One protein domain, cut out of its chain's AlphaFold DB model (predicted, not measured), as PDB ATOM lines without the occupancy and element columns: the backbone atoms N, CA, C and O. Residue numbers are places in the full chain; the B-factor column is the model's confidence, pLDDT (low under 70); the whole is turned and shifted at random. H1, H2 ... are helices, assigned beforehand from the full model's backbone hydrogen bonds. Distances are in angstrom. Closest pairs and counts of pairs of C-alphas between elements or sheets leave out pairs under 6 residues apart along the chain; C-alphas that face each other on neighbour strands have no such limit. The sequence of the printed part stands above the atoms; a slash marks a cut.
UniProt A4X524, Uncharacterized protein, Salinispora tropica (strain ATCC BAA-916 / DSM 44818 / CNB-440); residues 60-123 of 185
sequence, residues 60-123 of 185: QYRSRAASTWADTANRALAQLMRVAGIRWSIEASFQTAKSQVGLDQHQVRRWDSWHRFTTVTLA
ATOM      1  N   GLN A  60       6.806 -35.036 -42.135       73.25
ATOM      2  CA  GLN A  60       7.782 -35.474 -43.127       73.25
ATOM      3  C   GLN A  60       8.529 -34.314 -43.812       73.25
ATOM      4  O   GLN A  60       9.712 -34.447 -44.124       73.25
ATOM      5  N   TYR A  61       7.884 -33.160 -44.006       73.00
ATOM      6  CA  TYR A  61       8.540 -31.955 -44.526       73.00
ATOM      7  C   TYR A  61       9.512 -31.371 -43.493       73.00
ATOM      8  O   TYR A  61      10.647 -31.034 -43.828       73.00
ATOM      9  N   ARG A  62       9.112 -31.323 -42.213       71.19
ATOM     10  CA  ARG A  62       9.980 -30.834 -41.126       71.19
ATOM     11  C   ARG A  62      11.199 -31.726 -40.899       71.19
ATOM     12  O   ARG A  62      12.287 -31.199 -40.693       71.19
ATOM     13  N   SER A  63      11.046 -33.050 -40.969       72.25
ATOM     14  CA  SER A  63      12.176 -33.975 -40.817       72.25
ATOM     15  C   SER A  63      13.164 -33.876 -41.979       72.25
ATOM     16  O   SER A  63      14.368 -33.910 -41.748       72.25
ATOM     17  N   ARG A  64      12.669 -33.697 -43.213       70.38
ATOM     18  CA  ARG A  64      13.517 -33.541 -44.403       70.38
ATOM     19  C   ARG A  64      14.251 -32.197 -44.408       70.38
ATOM     20  O   ARG A  64      15.432 -32.157 -44.720       70.38
ATOM     21  N   ALA A  65      13.583 -31.116 -43.999       71.94
ATOM     22  CA  ALA A  65      14.238 -29.825 -43.810       71.94
ATOM     23  C   ALA A  65      15.329 -29.914 -42.726       71.94
ATOM     24  O   ALA A  65      16.460 -29.491 -42.950       71.94
ATOM     25  N   ALA A  66      15.030 -30.529 -41.576       74.81
ATOM     26  CA  ALA A  66      15.999 -30.704 -40.493       74.81
ATOM     27  C   ALA A  66      17.230 -31.527 -40.918       74.81
ATOM     28  O   ALA A  66      18.350 -31.134 -40.595       74.81
ATOM     29  N   SER A  67      17.051 -32.610 -41.686       75.19
ATOM     30  CA  SER A  67      18.180 -33.393 -42.205       75.19
ATOM     31  C   SER A  67      19.012 -32.597 -43.210       75.19
ATOM     32  O   SER A  67      20.233 -32.603 -43.117       75.19
ATOM     33  N   THR A  68      18.384 -31.818 -44.101       81.12
ATOM     34  CA  THR A  68      19.134 -30.980 -45.050       81.12
ATOM     35  C   THR A  68      19.979 -29.909 -44.357       81.12
ATOM     36  O   THR A  68      21.117 -29.689 -44.769       81.12
ATOM     37  N   TRP A  69      19.470 -29.291 -43.281       77.75
ATOM     38  CA  TRP A  69      20.229 -28.308 -42.498       77.75
ATOM     39  C   TRP A  69      21.388 -28.954 -41.731       77.75
ATOM     40  O   TRP A  69      22.495 -28.408 -41.715       77.75
ATOM     41  N   ALA A  70      21.163 -30.138 -41.151       77.69
ATOM     42  CA  ALA A  70      22.209 -30.917 -40.496       77.69
ATOM     43  C   ALA A  70      23.316 -31.323 -41.484       77.69
ATOM     44  O   ALA A  70      24.495 -31.149 -41.184       77.69
ATOM     45  N   ASP A  71      22.961 -31.754 -42.696       79.56
ATOM     46  CA  ASP A  71      23.926 -32.121 -43.738       79.56
ATOM     47  C   ASP A  71      24.733 -30.921 -44.245       79.56
ATOM     48  O   ASP A  71      25.920 -31.044 -44.554       79.56
ATOM     49  N   THR A  72      24.121 -29.736 -44.356       81.56
ATOM     50  CA  THR A  72      24.862 -28.511 -44.699       81.56
ATOM     51  C   THR A  72      25.814 -28.085 -43.588       81.56
ATOM     52  O   THR A  72      26.958 -27.742 -43.879       81.56
ATOM     53  N   ALA A  73      25.391 -28.170 -42.324       82.50
ATOM     54  CA  ALA A  73      26.238 -27.837 -41.181       82.50
ATOM     55  C   ALA A  73      27.416 -28.813 -41.046       82.50
ATOM     56  O   ALA A  73      28.550 -28.390 -40.834       82.50
ATOM     57  N   ASN A  74      27.175 -30.110 -41.247       87.25
ATOM     58  CA  ASN A  74      28.214 -31.131 -41.164       87.25
ATOM     59  C   ASN A  74      29.228 -31.001 -42.316       87.25
ATOM     60  O   ASN A  74      30.435 -31.104 -42.105       87.25
ATOM     61  N   ARG A  75      28.762 -30.669 -43.531       84.12
ATOM     62  CA  ARG A  75      29.648 -30.337 -44.661       84.12
ATOM     63  C   ARG A  75      30.489 -29.087 -44.398       84.12
ATOM     64  O   ARG A  75      31.676 -29.091 -44.721       84.12
ATOM     65  N   ALA A  76      29.915 -28.051 -43.787       86.00
ATOM     66  CA  ALA A  76      30.647 -26.840 -43.413       86.00
ATOM     67  C   ALA A  76      31.702 -27.114 -42.326       86.00
ATOM     68  O   ALA A  76      32.844 -26.676 -42.452       86.00
ATOM     69  N   LEU A  77      31.368 -27.903 -41.302       89.75
ATOM     70  CA  LEU A  77      32.320 -28.321 -40.271       89.75
ATOM     71  C   LEU A  77      33.462 -29.160 -40.859       89.75
ATOM     72  O   LEU A  77      34.627 -28.898 -40.569       89.75
ATOM     73  N   ALA A  78      33.148 -30.121 -41.731       87.56
ATOM     74  CA  ALA A  78      34.152 -30.929 -42.416       87.56
ATOM     75  C   ALA A  78      35.089 -30.072 -43.284       87.56
ATOM     76  O   ALA A  78      36.290 -30.339 -43.345       87.56
ATOM     77  N   GLN A  79      34.572 -29.015 -43.923       88.06
ATOM     78  CA  GLN A  79      35.399 -28.046 -44.647       88.06
ATOM     79  C   GLN A  79      36.327 -27.268 -43.709       88.06
ATOM     80  O   GLN A  79      37.521 -27.177 -43.989       88.06
ATOM     81  N   LEU A  80      35.823 -26.765 -42.579       90.81
ATOM     82  CA  LEU A  80      36.644 -26.058 -41.592       90.81
ATOM     83  C   LEU A  80      37.728 -26.962 -40.999       90.81
ATOM     84  O   LEU A  80      38.880 -26.548 -40.906       90.81
ATOM     85  N   MET A  81      37.390 -28.210 -40.667       90.12
ATOM     86  CA  MET A  81      38.358 -29.202 -40.191       90.12
ATOM     87  C   MET A  81      39.409 -29.527 -41.251       90.12
ATOM     88  O   MET A  81      40.589 -29.616 -40.927       90.12
ATOM     89  N   ARG A  82      39.018 -29.644 -42.527       84.75
ATOM     90  CA  ARG A  82      39.964 -29.859 -43.628       84.75
ATOM     91  C   ARG A  82      40.916 -28.678 -43.791       84.75
ATOM     92  O   ARG A  82      42.118 -28.888 -43.896       84.75
ATOM     93  N   VAL A  83      40.406 -27.447 -43.780       86.75
ATOM     94  CA  VAL A  83      41.235 -26.234 -43.887       86.75
ATOM     95  C   VAL A  83      42.166 -26.101 -42.680       86.75
ATOM     96  O   VAL A  83      43.350 -25.812 -42.846       86.75
ATOM     97  N   ALA A  84      41.665 -26.364 -41.470       85.06
ATOM     98  CA  ALA A  84      42.475 -26.376 -40.256       85.06
ATOM     99  C   ALA A  84      43.563 -27.460 -40.308       85.06
ATOM    100  O   ALA A  84      44.705 -27.184 -39.945       85.06
ATOM    101  N   GLY A  85      43.229 -28.648 -40.820       80.44
ATOM    102  CA  GLY A  85      44.166 -29.742 -41.053       80.44
ATOM    103  C   GLY A  85      45.265 -29.355 -42.038       80.44
ATOM    104  O   GLY A  85      46.436 -29.491 -41.713       80.44
ATOM    105  N   ILE A  86      44.913 -28.768 -43.187       74.56
ATOM    106  CA  ILE A  86      45.888 -28.290 -44.182       74.56
ATOM    107  C   ILE A  86      46.811 -27.230 -43.571       74.56
ATOM    108  O   ILE A  86      48.028 -27.310 -43.720       74.56
ATOM    109  N   ARG A  87      46.256 -26.255 -42.839       85.75
ATOM    110  CA  ARG A  87      47.053 -25.210 -42.177       85.75
ATOM    111  C   ARG A  87      48.019 -25.801 -41.152       85.75
ATOM    112  O   ARG A  87      49.169 -25.376 -41.085       85.75
ATOM    113  N   TRP A  88      47.559 -26.770 -40.365       81.94
ATOM    114  CA  TRP A  88      48.390 -27.465 -39.388       81.94
ATOM    115  C   TRP A  88      49.494 -28.284 -40.057       81.94
ATOM    116  O   TRP A  88      50.641 -28.215 -39.628       81.94
ATOM    117  N   SER A  89      49.180 -29.008 -41.134       70.00
ATOM    118  CA  SER A  89      50.169 -29.758 -41.913       70.00
ATOM    119  C   SER A  89      51.256 -28.842 -42.466       70.00
ATOM    120  O   SER A  89      52.433 -29.166 -42.355       70.00
ATOM    121  N   ILE A  90      50.882 -27.670 -42.988       73.88
ATOM    122  CA  ILE A  90      51.839 -26.669 -43.474       73.88
ATOM    123  C   ILE A  90      52.744 -26.188 -42.334       73.88
ATOM    124  O   ILE A  90      53.964 -26.179 -42.488       73.88
ATOM    125  N   GLU A  91      52.175 -25.834 -41.180       84.88
ATOM    126  CA  GLU A  91      52.960 -25.410 -40.015       84.88
ATOM    127  C   GLU A  91      53.917 -26.517 -39.549       84.88
ATOM    128  O   GLU A  91      55.101 -26.266 -39.333       84.88
ATOM    129  N   ALA A  92      53.447 -27.762 -39.478       77.75
ATOM    130  CA  ALA A  92      54.267 -28.913 -39.120       77.75
ATOM    131  C   ALA A  92      55.416 -29.141 -40.120       77.75
ATOM    132  O   ALA A  92      56.547 -29.425 -39.711       77.75
ATOM    133  N   SER A  93      55.172 -28.952 -41.421       74.06
ATOM    134  CA  SER A  93      56.217 -28.983 -42.447       74.06
ATOM    135  C   SER A  93      57.219 -27.840 -42.273       74.06
ATOM    136  O   SER A  93      58.419 -28.085 -42.356       74.06
ATOM    137  N   PHE A  94      56.785 -26.618 -41.954       73.81
ATOM    138  CA  PHE A  94      57.692 -25.496 -41.678       73.81
ATOM    139  C   PHE A  94      58.538 -25.710 -40.417       73.81
ATOM    140  O   PHE A  94      59.728 -25.394 -40.415       73.81
ATOM    141  N   GLN A  95      57.967 -26.276 -39.354       79.38
ATOM    142  CA  GLN A  95      58.717 -26.632 -38.144       79.38
ATOM    143  C   GLN A  95      59.718 -27.765 -38.415       79.38
ATOM    144  O   GLN A  95      60.871 -27.717 -37.974       79.38
ATOM    145  N   THR A  96      59.330 -28.744 -39.232       74.38
ATOM    146  CA  THR A  96      60.246 -29.781 -39.724       74.38
ATOM    147  C   THR A  96      61.356 -29.178 -40.594       74.38
ATOM    148  O   THR A  96      62.519 -29.527 -40.428       74.38
ATOM    149  N   ALA A  97      61.046 -28.210 -41.460       75.06
ATOM    150  CA  ALA A  97      62.036 -27.527 -42.296       75.06
ATOM    151  C   ALA A  97      63.085 -26.774 -41.465       75.06
ATOM    152  O   ALA A  97      64.276 -26.838 -41.768       75.06
ATOM    153  N   LYS A  98      62.659 -26.085 -40.399       78.62
ATOM    154  CA  LYS A  98      63.565 -25.412 -39.455       78.62
ATOM    155  C   LYS A  98      64.488 -26.421 -38.771       78.62
ATOM    156  O   LYS A  98      65.702 -26.272 -38.825       78.62
ATOM    157  N   SER A  99      63.924 -27.493 -38.213       74.75
ATOM    158  CA  SER A  99      64.703 -28.496 -37.471       74.75
ATOM    159  C   SER A  99      65.640 -29.344 -38.340       74.75
ATOM    160  O   SER A  99      66.732 -29.688 -37.893       74.75
ATOM    161  N   GLN A 100      65.241 -29.694 -39.567       73.56
ATOM    162  CA  GLN A 100      66.006 -30.614 -40.417       73.56
ATOM    163  C   GLN A 100      66.910 -29.904 -41.427       73.56
ATOM    164  O   GLN A 100      67.996 -30.397 -41.721       73.56
ATOM    165  N   VAL A 101      66.480 -28.766 -41.976       72.19
ATOM    166  CA  VAL A 101      67.154 -28.113 -43.115       72.19
ATOM    167  C   VAL A 101      67.677 -26.715 -42.748       72.19
ATOM    168  O   VAL A 101      68.325 -26.069 -43.566       72.19
ATOM    169  N   GLY A 102      67.450 -26.249 -41.513       74.44
ATOM    170  CA  GLY A 102      67.981 -24.974 -41.024       74.44
ATOM    171  C   GLY A 102      67.372 -23.762 -41.723       74.44
ATOM    172  O   GLY A 102      68.079 -22.800 -42.022       74.44
ATOM    173  N   LEU A 103      66.065 -23.807 -42.020       76.69
ATOM    174  CA  LEU A 103      65.334 -22.710 -42.670       76.69
ATOM    175  C   LEU A 103      65.510 -21.352 -41.948       76.69
ATOM    176  O   LEU A 103      65.435 -20.303 -42.580       76.69
ATOM    177  N   ASP A 104      65.743 -21.369 -40.636       77.62
ATOM    178  CA  ASP A 104      65.934 -20.205 -39.762       77.62
ATOM    179  C   ASP A 104      67.371 -19.652 -39.744       77.62
ATOM    180  O   ASP A 104      67.600 -18.562 -39.228       77.62
ATOM    181  N   GLN A 105      68.339 -20.364 -40.325       77.31
ATOM    182  CA  GLN A 105      69.763 -20.007 -40.264       77.31
ATOM    183  C   GLN A 105      70.192 -19.008 -41.359       77.31
ATOM    184  O   GLN A 105      71.353 -18.593 -41.413       77.31
ATOM    185  N   HIS A 106      69.282 -18.610 -42.258       72.19
ATOM    186  CA  HIS A 106      69.576 -17.645 -43.322       72.19
ATOM    187  C   HIS A 106      69.458 -16.204 -42.824       72.19
ATOM    188  O   HIS A 106      68.426 -15.778 -42.310       72.19
ATOM    189  N   GLN A 107      70.517 -15.419 -43.024       75.69
ATOM    190  CA  GLN A 107      70.492 -13.989 -42.732       75.69
ATOM    191  C   GLN A 107      69.781 -13.228 -43.857       75.69
ATOM    192  O   GLN A 107      70.347 -12.982 -44.928       75.69
ATOM    193  N   VAL A 108      68.535 -12.823 -43.596       71.12
ATOM    194  CA  VAL A 108      67.669 -12.107 -44.543       71.12
ATOM    195  C   VAL A 108      68.229 -10.708 -44.832       71.12
ATOM    196  O   VAL A 108      67.921  -9.739 -44.148       71.12
ATOM    197  N   ARG A 109      69.087 -10.596 -45.855       78.62
ATOM    198  CA  ARG A 109      69.640  -9.309 -46.330       78.62
ATOM    199  C   ARG A 109      69.112  -8.864 -47.696       78.62
ATOM    200  O   ARG A 109      69.184  -7.682 -48.011       78.62
ATOM    201  N   ARG A 110      68.622  -9.789 -48.532       83.12
ATOM    202  CA  ARG A 110      68.046  -9.507 -49.864       83.12
ATOM    203  C   ARG A 110      66.910 -10.479 -50.178       83.12
ATOM    204  O   ARG A 110      67.057 -11.676 -49.932       83.12
ATOM    205  N   TRP A 111      65.845  -9.966 -50.795       81.75
ATOM    206  CA  TRP A 111      64.646 -10.722 -51.177       81.75
ATOM    207  C   TRP A 111      64.947 -11.930 -52.077       81.75
ATOM    208  O   TRP A 111      64.544 -13.046 -51.766       81.75
ATOM    209  N   ASP A 112      65.748 -11.740 -53.129       82.88
ATOM    210  CA  ASP A 112      66.143 -12.814 -54.054       82.88
ATOM    211  C   ASP A 112      66.867 -13.975 -53.361       82.88
ATOM    212  O   ASP A 112      66.622 -15.147 -53.651       82.88
ATOM    213  N   SER A 113      67.778 -13.649 -52.440       77.31
ATOM    214  CA  SER A 113      68.568 -14.652 -51.718       77.31
ATOM    215  C   SER A 113      67.685 -15.478 -50.787       77.31
ATOM    216  O   SER A 113      67.810 -16.699 -50.740       77.31
ATOM    217  N   TRP A 114      66.753 -14.813 -50.100       83.81
ATOM    218  CA  TRP A 114      65.773 -15.473 -49.245       83.81
ATOM    219  C   TRP A 114      64.860 -16.403 -50.056       83.81
ATOM    220  O   TRP A 114      64.764 -17.583 -49.735       83.81
ATOM    221  N   HIS A 115      64.290 -15.926 -51.169       79.94
ATOM    222  CA  HIS A 115      63.375 -16.727 -51.986       79.94
ATOM    223  C   HIS A 115      64.044 -17.989 -52.552       79.94
ATOM    224  O   HIS A 115      63.482 -19.086 -52.490       79.94
ATOM    225  N   ARG A 116      65.274 -17.867 -53.072       82.00
ATOM    226  CA  ARG A 116      66.039 -19.018 -53.587       82.00
ATOM    227  C   ARG A 116      66.361 -20.019 -52.480       82.00
ATOM    228  O   ARG A 116      66.186 -21.215 -52.687       82.00
ATOM    229  N   PHE A 117      66.781 -19.534 -51.311       81.81
ATOM    230  CA  PHE A 117      67.080 -20.387 -50.163       81.81
ATOM    231  C   PHE A 117      65.837 -21.147 -49.685       81.81
ATOM    232  O   PHE A 117      65.863 -22.372 -49.616       81.81
ATOM    233  N   THR A 118      64.719 -20.450 -49.466       79.56
ATOM    234  CA  THR A 118      63.453 -21.069 -49.049       79.56
ATOM    235  C   THR A 118      62.961 -22.104 -50.059       79.56
ATOM    236  O   THR A 118      62.517 -23.177 -49.657       79.56
ATOM    237  N   THR A 119      63.094 -21.835 -51.362       82.75
ATOM    238  CA  THR A 119      62.694 -22.787 -52.414       82.75
ATOM    239  C   THR A 119      63.519 -24.075 -52.346       82.75
ATOM    240  O   THR A 119      62.957 -25.166 -52.386       82.75
ATOM    241  N   VAL A 120      64.844 -23.968 -52.187       80.94
ATOM    242  CA  VAL A 120      65.731 -25.137 -52.062       80.94
ATOM    243  C   VAL A 120      65.441 -25.916 -50.780       80.94
ATOM    244  O   VAL A 120      65.371 -27.142 -50.814       80.94
ATOM    245  N   THR A 121      65.216 -25.228 -49.660       83.31
ATOM    246  CA  THR A 121      64.869 -25.866 -48.386       83.31
ATOM    247  C   THR A 121      63.550 -26.637 -48.467       83.31
ATOM    248  O   THR A 121      63.477 -27.776 -48.005       83.31
ATOM    249  N   LEU A 122      62.519 -26.052 -49.083       81.69
ATOM    250  CA  LEU A 122      61.230 -26.717 -49.272       81.69
ATOM    251  C   LEU A 122      61.326 -27.888 -50.254       81.69
ATOM    252  O   LEU A 122      60.723 -28.928 -50.004       81.69
ATOM    253  N   ALA A 123      62.119 -27.765 -51.320       81.00
ATOM    254  CA  ALA A 123      62.378 -28.872 -52.239       81.00
ATOM    255  C   ALA A 123      63.098 -30.038 -51.538       81.00
ATOM    256  O   ALA A 123      62.703 -31.189 -51.696       81.00
TER     257      ALA A 123
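What this domain is: This is residues 60 to 123 of the 185 residues of an uncharacterized protein of Salinispora tropica (strain ATCC BAA-916 / DSM 44818 / CNB-440) (UniProt A4X524). One long helix, H1, makes the shaft of a rod, and after a loop at its last residues the short helix H2 folds back to that end, the two forming a corner like an L. The printed part has 64 residues with two named helices, H1 then H2, and no named strand: all helix. It is extended, with a radius of gyration of the C-alphas of 21.3 A and spans of 66 by 22 by 16 A.

Where its parts are: H1, residues 60 to 101, runs 59.8 A from C-alpha 60 at (7.782, -35.474, -43.127). H2, residues 111 to 123, runs 18.3 A to C-alpha 123 at (62.378, -28.872, -52.239).

How they stand to each other: H1 and H2 only just touch, with 3 pairs of C-alphas within 8 A, through residues 97 to 101 and 121 to 122 alone. The closest C-alphas are those of Val 101 and Thr 121, 6.2 A apart. Their lines stand about perpendicular, at 73 degrees. In H1 and H2 every O i to N i+4 pair is within hydrogen-bond range.

The domain as a whole: The C-alphas farthest apart, of Gln 60 and Arg 109, are 67.2 A apart. Residues 60 to 92 of H1 stand free. The H1 to H2 link is short, the printed part has no cut, and no printed residue is under 70 in pLDDT.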